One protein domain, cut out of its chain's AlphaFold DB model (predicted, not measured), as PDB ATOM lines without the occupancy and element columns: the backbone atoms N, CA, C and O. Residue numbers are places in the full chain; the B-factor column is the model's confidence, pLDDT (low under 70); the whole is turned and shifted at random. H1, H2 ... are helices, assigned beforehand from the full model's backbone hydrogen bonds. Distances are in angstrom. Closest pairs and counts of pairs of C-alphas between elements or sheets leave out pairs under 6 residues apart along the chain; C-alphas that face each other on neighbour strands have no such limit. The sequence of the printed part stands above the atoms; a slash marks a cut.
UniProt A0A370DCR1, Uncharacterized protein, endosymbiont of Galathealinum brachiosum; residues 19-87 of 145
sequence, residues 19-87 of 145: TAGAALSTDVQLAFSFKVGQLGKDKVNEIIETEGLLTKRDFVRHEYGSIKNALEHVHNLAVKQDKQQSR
ATOM      1  N   THR A  19     115.347 134.816 117.470       48.75
ATOM      2  CA  THR A  19     115.833 133.537 118.014       48.75
ATOM      3  C   THR A  19     117.039 133.736 118.938       48.75
ATOM      4  O   THR A  19     117.129 133.090 119.981       48.75
ATOM      5  N   ALA A  20     117.931 134.681 118.618       44.53
ATOM      6  CA  ALA A  20     119.063 135.028 119.478       44.53
ATOM      7  C   ALA A  20     118.602 135.754 120.755       44.53
ATOM      8  O   ALA A  20     119.092 135.460 121.847       44.53
ATOM      9  N   GLY A  21     117.613 136.650 120.644       51.41
ATOM     10  CA  GLY A  21     116.990 137.309 121.796       51.41
ATOM     11  C   GLY A  21     116.253 136.336 122.724       51.41
ATOM     12  O   GLY A  21     116.385 136.428 123.948       51.41
ATOM     13  N   ALA A  22     115.532 135.364 122.158       54.62
ATOM     14  CA  ALA A  22     114.827 134.318 122.896       54.62
ATOM     15  C   ALA A  22     115.785 133.317 123.566       54.62
ATOM     16  O   ALA A  22     115.571 132.941 124.724       54.62
ATOM     17  N   ALA A  23     116.874 132.933 122.894       56.78
ATOM     18  CA  ALA A  23     117.925 132.104 123.485       56.78
ATOM     19  C   ALA A  23     118.591 132.823 124.669       56.78
ATOM     20  O   ALA A  23     118.635 132.291 125.777       56.78
ATOM     21  N   LEU A  24     118.972 134.093 124.484       66.19
ATOM     22  CA  LEU A  24     119.583 134.906 125.537       66.19
ATOM     23  C   LEU A  24     118.636 135.131 126.732       66.19
ATOM     24  O   LEU A  24     119.076 135.199 127.878       66.19
ATOM     25  N   SER A  25     117.332 135.254 126.476       74.94
ATOM     26  CA  SER A  25     116.287 135.315 127.507       74.94
ATOM     27  C   SER A  25     116.241 134.030 128.342       74.94
ATOM     28  O   SER A  25     116.270 134.080 129.575       74.94
ATOM     29  N   THR A  26     116.245 132.883 127.665       78.38
ATOM     30  CA  THR A  26     116.184 131.558 128.296       78.38
ATOM     31  C   THR A  26     117.430 131.290 129.139       78.38
ATOM     32  O   THR A  26     117.323 130.849 130.283       78.38
ATOM     33  N   ASP A  27     118.606 131.648 128.627       80.50
ATOM     34  CA  ASP A  27     119.888 131.493 129.314       80.50
ATOM     35  C   ASP A  27     119.974 132.329 130.595       80.50
ATOM     36  O   ASP A  27     120.390 131.847 131.653       80.50
ATOM     37  N   VAL A  28     119.527 133.588 130.524       79.81
ATOM     38  CA  VAL A  28     119.440 134.466 131.698       79.81
ATOM     39  C   VAL A  28     118.469 133.882 132.722       79.81
ATOM     40  O   VAL A  28     118.770 133.876 133.916       79.81
ATOM     41  N   GLN A  29     117.320 133.368 132.282       82.75
ATOM     42  CA  GLN A  29     116.333 132.768 133.175       82.75
ATOM     43  C   GLN A  29     116.853 131.495 133.849       82.75
ATOM     44  O   GLN A  29     116.608 131.312 135.043       82.75
ATOM     45  N   LEU A  30     117.594 130.653 133.127       82.38
ATOM     46  CA  LEU A  30     118.222 129.449 133.663       82.38
ATOM     47  C   LEU A  30     119.232 129.804 134.762       82.38
ATOM     48  O   LEU A  30     119.117 129.317 135.887       82.38
ATOM     49  N   ALA A  31     120.182 130.695 134.461       81.44
ATOM     50  CA  ALA A  31     121.216 131.117 135.404       81.44
ATOM     51  C   ALA A  31     120.625 131.806 136.645       81.44
ATOM     52  O   ALA A  31     121.022 131.523 137.777       81.44
ATOM     53  N   PHE A  32     119.629 132.671 136.444       81.69
ATOM     54  CA  PHE A  32     118.922 133.334 137.534       81.69
ATOM     55  C   PHE A  32     118.186 132.329 138.431       81.69
ATOM     56  O   PHE A  32     118.343 132.345 139.651       81.69
ATOM     57  N   SER A  33     117.417 131.415 137.833       82.19
ATOM     58  CA  SER A  33     116.644 130.412 138.582       82.19
ATOM     59  C   SER A  33     117.553 129.457 139.347       82.19
ATOM     60  O   SER A  33     117.240 129.078 140.473       82.19
ATOM     61  N   PHE A  34     118.711 129.117 138.776       85.44
ATOM     62  CA  PHE A  34     119.728 128.330 139.459       85.44
ATOM     63  C   PHE A  34     120.193 129.005 140.755       85.44
ATOM     64  O   PHE A  34     120.223 128.377 141.814       85.44
ATOM     65  N   LYS A  35     120.490 130.307 140.699       82.75
ATOM     66  CA  LYS A  35     120.929 131.071 141.869       82.75
ATOM     67  C   LYS A  35     119.825 131.238 142.913       82.75
ATOM     68  O   LYS A  35     120.093 131.086 144.104       82.75
ATOM     69  N   VAL A  36     118.582 131.453 142.477       81.25
ATOM     70  CA  VAL A  36     117.399 131.432 143.357       81.25
ATOM     71  C   VAL A  36     117.256 130.074 144.048       81.25
ATOM     72  O   VAL A  36     116.991 130.033 145.246       81.25
ATOM     73  N   GLY A  37     117.487 128.967 143.339       77.88
ATOM     74  CA  GLY A  37     117.476 127.625 143.924       77.88
ATOM     75  C   GLY A  37     118.584 127.391 144.959       77.88
ATOM     76  O   GLY A  37     118.370 126.653 145.916       77.88
ATOM     77  N   GLN A  38     119.748 128.028 144.802       82.25
ATOM     78  CA  GLN A  38     120.866 127.910 145.748       82.25
ATOM     79  C   GLN A  38     120.713 128.782 146.998       82.25
ATOM     80  O   GLN A  38     121.007 128.328 148.101       82.25
ATOM     81  N   LEU A  39     120.322 130.047 146.825       81.62
ATOM     82  CA  LEU A  39     120.310 131.040 147.904       81.62
ATOM     83  C   LEU A  39     118.930 131.240 148.534       81.62
ATOM     84  O   LEU A  39     118.840 131.740 149.655       81.62
ATOM     85  N   GLY A  40     117.868 130.842 147.838       77.50
ATOM     86  CA  GLY A  40     116.499 131.221 148.163       77.50
ATOM     87  C   GLY A  40     116.123 132.570 147.545       77.50
ATOM     88  O   GLY A  40     116.964 133.445 147.329       77.50
ATOM     89  N   LYS A  41     114.829 132.731 147.250       80.19
ATOM     90  CA  LYS A  41     114.284 133.916 146.573       80.19
ATOM     91  C   LYS A  41     114.500 135.203 147.372       80.19
ATOM     92  O   LYS A  41     114.855 136.216 146.784       80.19
ATOM     93  N   ASP A  42     114.352 135.142 148.692       79.44
ATOM     94  CA  ASP A  42     114.414 136.324 149.558       79.44
ATOM     95  C   ASP A  42     115.813 136.951 149.573       79.44
ATOM     96  O   ASP A  42     115.949 138.158 149.416       79.44
ATOM     97  N   LYS A  43     116.863 136.121 149.633       80.75
ATOM     98  CA  LYS A  43     118.254 136.593 149.557       80.75
ATOM     99  C   LYS A  43     118.612 137.156 148.188       80.75
ATOM    100  O   LYS A  43     119.385 138.098 148.090       80.75
ATOM    101  N   VAL A  44     118.074 136.569 147.118       79.94
ATOM    102  CA  VAL A  44     118.283 137.105 145.767       79.94
ATOM    103  C   VAL A  44     117.620 138.475 145.632       79.94
ATOM    104  O   VAL A  44     118.234 139.380 145.079       79.94
ATOM    105  N   ASN A  45     116.415 138.651 146.176       81.62
ATOM    106  CA  ASN A  45     115.741 139.947 146.183       81.62
ATOM    107  C   ASN A  45     116.506 140.991 147.010       81.62
ATOM    108  O   ASN A  45     116.682 142.105 146.536       81.62
ATOM    109  N   GLU A  46     117.030 140.617 148.179       85.94
ATOM    110  CA  GLU A  46     117.870 141.498 149.004       85.94
ATOM    111  C   GLU A  46     119.106 141.997 148.236       85.94
ATOM    112  O   GLU A  46     119.406 143.190 148.250       85.94
ATOM    113  N   ILE A  47     119.793 141.113 147.503       83.50
ATOM    114  CA  ILE A  47     120.945 141.491 146.665       83.50
ATOM    115  C   ILE A  47     120.511 142.430 145.536       83.50
ATOM    116  O   ILE A  47     121.170 143.433 145.283       83.50
ATOM    117  N   ILE A  48     119.396 142.129 144.864       82.50
ATOM    118  CA  ILE A  48     118.858 142.966 143.781       82.50
ATOM    119  C   ILE A  48     118.551 144.378 144.285       82.50
ATOM    120  O   ILE A  48     118.909 145.351 143.624       82.50
ATOM    121  N   GLU A  49     117.919 144.491 145.450       84.81
ATOM    122  CA  GLU A  49     117.563 145.772 146.059       84.81
ATOM    123  C   GLU A  49     118.798 146.543 146.536       84.81
ATOM    124  O   GLU A  49     118.900 147.744 146.291       84.81
ATOM    125  N   THR A  50     119.757 145.858 147.162       88.88
ATOM    126  CA  THR A  50     120.974 146.480 147.713       88.88
ATOM    127  C   THR A  50     121.904 146.988 146.614       88.88
ATOM    128  O   THR A  50     122.432 148.093 146.709       88.88
ATOM    129  N   GLU A  51     122.069 146.207 145.546       85.38
ATOM    130  CA  GLU A  51     122.951 146.531 144.418       85.38
ATOM    131  C   GLU A  51     122.243 147.364 143.331       85.38
ATOM    132  O   GLU A  51     122.833 147.695 142.302       85.38
ATOM    133  N   GLY A  52     120.963 147.711 143.527       86.06
ATOM    134  CA  GLY A  52     120.191 148.531 142.589       86.06
ATOM    135  C   GLY A  52     119.989 147.879 141.216       86.06
ATOM    136  O   GLY A  52     119.961 148.561 140.190       86.06
ATOM    137  N   LEU A  53     119.874 146.551 141.174       83.88
ATOM    138  CA  LEU A  53     119.771 145.781 139.938       83.88
ATOM    139  C   LEU A  53     118.330 145.816 139.414       83.88
ATOM    140  O   LEU A  53     117.384 145.475 140.116       83.88
ATOM    141  N   LEU A  54     118.145 146.202 138.152       75.69
ATOM    142  CA  LEU A  54     116.802 146.389 137.586       75.69
ATOM    143  C   LEU A  54     116.279 145.147 136.865       75.69
ATOM    144  O   LEU A  54     115.068 144.959 136.731       75.69
ATOM    145  N   THR A  55     117.176 144.291 136.373       80.12
ATOM    146  CA  THR A  55     116.794 143.114 135.591       80.12
ATOM    147  C   THR A  55     117.510 141.848 136.053       80.12
ATOM    148  O   THR A  55     118.623 141.878 136.577       80.12
ATOM    149  N   LYS A  56     116.906 140.686 135.763       80.06
ATOM    150  CA  LYS A  56     117.545 139.369 135.962       80.06
ATOM    151  C   LYS A  56     118.893 139.274 135.243       80.06
ATOM    152  O   LYS A  56     119.798 138.592 135.712       80.06
ATOM    153  N   ARG A  57     119.027 139.952 134.098       82.62
ATOM    154  CA  ARG A  57     120.269 139.999 133.323       82.62
ATOM    155  C   ARG A  57     121.359 140.750 134.080       82.62
ATOM    156  O   ARG A  57     122.494 140.282 134.087       82.62
ATOM    157  N   ASP A  58     121.017 141.871 134.704       79.50
ATOM    158  CA  ASP A  58     121.965 142.666 135.489       79.50
ATOM    159  C   ASP A  58     122.427 141.886 136.713       79.50
ATOM    160  O   ASP A  58     123.623 141.810 136.962       79.50
ATOM    161  N   PHE A  59     121.512 141.177 137.377       86.50
ATOM    162  CA  PHE A  59     121.867 140.253 138.453       86.50
ATOM    163  C   PHE A  59     122.814 139.137 137.998       86.50
ATOM    164  O   PHE A  59     123.839 138.890 138.626       86.50
ATOM    165  N   VAL A  60     122.522 138.469 136.880       85.00
ATOM    166  CA  VAL A  60     123.405 137.412 136.357       85.00
ATOM    167  C   VAL A  60     124.783 137.974 135.980       85.00
ATOM    168  O   VAL A  60     125.797 137.319 136.206       85.00
ATOM    169  N   ARG A  61     124.847 139.194 135.435       87.19
ATOM    170  CA  ARG A  61     126.118 139.875 135.144       87.19
ATOM    171  C   ARG A  61     126.861 140.290 136.409       87.19
ATOM    172  O   ARG A  61     128.076 140.154 136.429       87.19
ATOM    173  N   HIS A  62     126.157 140.740 137.440       89.12
ATOM    174  CA  HIS A  62     126.734 141.056 138.742       89.12
ATOM    175  C   HIS A  62     127.386 139.813 139.366       89.12
ATOM    176  O   HIS A  62     128.562 139.828 139.707       89.12
ATOM    177  N   GLU A  63     126.654 138.699 139.415       88.75
ATOM    178  CA  GLU A  63     127.117 137.474 140.076       88.75
ATOM    179  C   GLU A  63     128.219 136.725 139.313       88.75
ATOM    180  O   GLU A  63     129.079 136.094 139.925       88.75
ATOM    181  N   TYR A  64     128.183 136.739 137.978       86.88
ATOM    182  CA  TYR A  64     129.037 135.875 137.150       86.88
ATOM    183  C   TYR A  64     129.940 136.645 136.173       86.88
ATOM    184  O   TYR A  64     130.688 136.039 135.398       86.88
ATOM    185  N   GLY A  65     129.862 137.977 136.152       88.69
ATOM    186  CA  GLY A  65     130.544 138.864 135.202       88.69
ATOM    187  C   GLY A  65     129.947 138.841 133.789       88.69
ATOM    188  O   GLY A  65     129.873 139.866 133.114       88.69
ATOM    189  N   SER A  66     129.483 137.680 133.316       87.56
ATOM    190  CA  SER A  66     128.809 137.524 132.025       87.56
ATOM    191  C   SER A  66     127.819 136.356 132.028       87.56
ATOM    192  O   SER A  66     127.934 135.421 132.820       87.56
ATOM    193  N   ILE A  67     126.864 136.378 131.092       83.69
ATOM    194  CA  ILE A  67     125.878 135.294 130.918       83.69
ATOM    195  C   ILE A  67     126.583 133.986 130.526       83.69
ATOM    196  O   ILE A  67     126.252 132.927 131.049       83.69
ATOM    197  N   LYS A  68     127.607 134.063 129.665       85.81
ATOM    198  CA  LYS A  68     128.397 132.899 129.245       85.81
ATOM    199  C   LYS A  68     129.055 132.206 130.441       85.81
ATOM    200  O   LYS A  68     128.924 130.996 130.589       85.81
ATOM    201  N   ASN A  69     129.688 132.976 131.326       87.31
ATOM    202  CA  ASN A  69     130.311 132.435 132.536       87.31
ATOM    203  C   ASN A  69     129.278 131.801 133.472       87.31
ATOM    204  O   ASN A  69     129.554 130.771 134.087       87.31
ATOM    205  N   ALA A  70     128.084 132.392 133.569       84.88
ATOM    206  CA  ALA A  70     126.999 131.832 134.365       84.88
ATOM    207  C   ALA A  70     126.573 130.450 133.843       84.88
ATOM    208  O   ALA A  70     126.454 129.506 134.623       84.88
ATOM    209  N   LEU A  71     126.418 130.297 132.524       86.81
ATOM    210  CA  LEU A  71     126.086 129.012 131.902       86.81
ATOM    211  C   LEU A  71     127.208 127.982 132.051       86.81
ATOM    212  O   LEU A  71     126.935 126.834 132.391       86.81
ATOM    213  N   GLU A  72     128.469 128.381 131.858       87.81
ATOM    214  CA  GLU A  72     129.620 127.500 132.092       87.81
ATOM    215  C   GLU A  72     129.667 127.022 133.547       87.81
ATOM    216  O   GLU A  72     129.946 125.852 133.817       87.81
ATOM    217  N   HIS A  73     129.340 127.898 134.499       86.38
ATOM    218  CA  HIS A  73     129.256 127.545 135.910       86.38
ATOM    219  C   HIS A  73     128.145 126.519 136.176       86.38
ATOM    220  O   HIS A  73     128.404 125.493 136.809       86.38
ATOM    221  N   VAL A  74     126.938 126.754 135.652       84.94
ATOM    222  CA  VAL A  74     125.804 125.821 135.763       84.94
ATOM    223  C   VAL A  74     126.151 124.470 135.135       84.94
ATOM    224  O   VAL A  74     125.986 123.433 135.778       84.94
ATOM    225  N   HIS A  75     126.711 124.469 133.925       84.06
ATOM    226  CA  HIS A  75     127.137 123.259 133.225       84.06
ATOM    227  C   HIS A  75     128.183 122.473 134.028       84.06
ATOM    228  O   HIS A  75     128.050 121.268 134.232       84.06
ATOM    229  N   ASN A  76     129.208 123.148 134.553       82.38
ATOM    230  CA  ASN A  76     130.250 122.506 135.353       82.38
ATOM    231  C   ASN A  76     129.706 121.891 136.648       82.38
ATOM    232  O   ASN A  76     130.206 120.853 137.092       82.38
ATOM    233  N   LEU A  77     128.689 122.503 137.257       80.88
ATOM    234  CA  LEU A  77     128.012 121.940 138.421       80.88
ATOM    235  C   LEU A  77     127.152 120.729 138.051       80.88
ATOM    236  O   LEU A  77     127.244 119.714 138.740       80.88
ATOM    237  N   ALA A  78     126.422 120.781 136.935       75.12
ATOM    238  CA  ALA A  78     125.691 119.632 136.398       75.12
ATOM    239  C   ALA A  78     126.627 118.441 136.125       75.12
ATOM    240  O   ALA A  78     126.383 117.333 136.602       75.12
ATOM    241  N   VAL A  79     127.765 118.673 135.462       76.56
ATOM    242  CA  VAL A  79     128.772 117.629 135.194       76.56
ATOM    243  C   VAL A  79     129.373 117.070 136.488       76.56
ATOM    244  O   VAL A  79     129.643 115.872 136.587       76.56
ATOM    245  N   LYS A  80     129.606 117.909 137.505       72.50
ATOM    246  CA  LYS A  80     130.087 117.444 138.817       72.50
ATOM    247  C   LYS A  80     129.042 116.598 139.542       72.50
ATOM    248  O   LYS A  80     129.417 115.605 140.162       72.50
ATOM    249  N   GLN A  81     127.768 116.972 139.461       64.94
ATOM    250  CA  GLN A  81     126.667 116.225 140.061       64.94
ATOM    251  C   GLN A  81     126.490 114.861 139.388       64.94
ATOM    252  O   GLN A  81     126.382 113.855 140.085       64.94
ATOM    253  N   ASP A  82     126.569 114.808 138.061       61.81
ATOM    254  CA  ASP A  82     126.493 113.559 137.300       61.81
ATOM    255  C   ASP A  82     127.674 112.625 137.636       61.81
ATOM    256  O   ASP A  82     127.498 111.449 137.952       61.81
ATOM    257  N   LYS A  83     128.889 113.180 137.753       58.78
ATOM    258  CA  LYS A  83     130.074 112.442 138.235       58.78
ATOM    259  C   LYS A  83     129.974 111.986 139.696       58.78
ATOM    260  O   LYS A  83     130.642 111.025 140.079       58.78
ATOM    261  N   GLN A  84     129.205 112.671 140.543       57.38
ATOM    262  CA  GLN A  84     128.923 112.212 141.908       57.38
ATOM    263  C   GLN A  84     127.853 111.116 141.921       57.38
ATOM    264  O   GLN A  84     128.007 110.139 142.652       57.38
ATOM    265  N   GLN A  85     126.820 111.219 141.083       51.66
ATOM    266  CA  GLN A  85     125.809 110.173 140.925       51.66
ATOM    267  C   GLN A  85     126.392 108.895 140.317       51.66
ATOM    268  O   GLN A  85     126.052 107.806 140.767       51.66
ATOM    269  N   SER A  86     127.350 108.998 139.393       52.72
ATOM    270  CA  SER A  86     128.053 107.837 138.834       52.72
ATOM    271  C   SER A  86     128.994 107.140 139.830       52.72
ATOM    272  O   SER A  86     129.474 106.044 139.548       52.72
ATOM    273  N   ARG A  87     129.305 107.783 140.969       50.72
ATOM    274  CA  ARG A  87     130.095 107.216 142.080       50.72
ATOM    275  C   ARG A  87     129.233 106.589 143.169       50.72
ATOM    276  O   ARG A  87     129.771 105.875 144.015       50.72
TER     277      ARG A  87
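What this domain is: This is residues 19 to 87 of the 145 residues of an uncharacterized protein of endosymbiont of Galathealinum brachiosum (UniProt A0A370DCR1). The long helix H1 has the small helix H3 and the first part of the long helix H4 packed across its middle, while H2 turns off about perpendicular near its last residues. Residues 75 to 87, most of them in H4, stick out as a free arm. The 69 printed residues hold four named helices, in the order H1, H2, H3, H4, and no named strand; the class is all helix. The whole is only just compact, close to loose, with a radius of gyration of the C-alphas of 13.1 A, and its outline is flat, 42 by 31 by 17 A.

How they stand to each other: Begin with H1, residues 19 to 39; H2, residues 41 to 50, is close to it but not clearly touching, the closest C-alphas being those of Val 36 and Val 44, 6.2 A apart. Look next at H3, residues 56 to 64, which touches residues 28 to 32 of H1 at a steep tilt of 62 degrees, closest at C-alphas 28 and 57, 5.8 A. H2 and H3 are close but not clearly touching, closest at C-alphas 48 and 59, 6.7 A. In H4, residues 67 to 85, residues 67 to 74 touch residues 27 to 34 of H1 at a steep tilt of 56 degrees, closest at C-alphas 31 and 70, 5.9 A. H3 and H4 touch only at the corner, closest at C-alphas 64 and 70, 5.3 A; H2 and H4 are apart. In these four helices every O i to N i+4 pair is within hydrogen-bond range.

Where its parts are: Find C-alpha 19 at (115.833, 133.537, 118.014); from there H1 runs 30.3 A to C-alpha 39. H2 spans 14.3 A and H3 12.1 A. H4 runs 27.0 A from C-alpha 67 at (125.878, 135.294, 130.918) to C-alpha 85 at (125.809, 110.173, 140.925).

The domain as a whole: The two C-alphas farthest apart are those of Gly 52 and Arg 87, 42.5 A. The three links are tight, and the printed part has no cut. Look for pLDDT under 70 at residues 19 to 24 and 81 to 87.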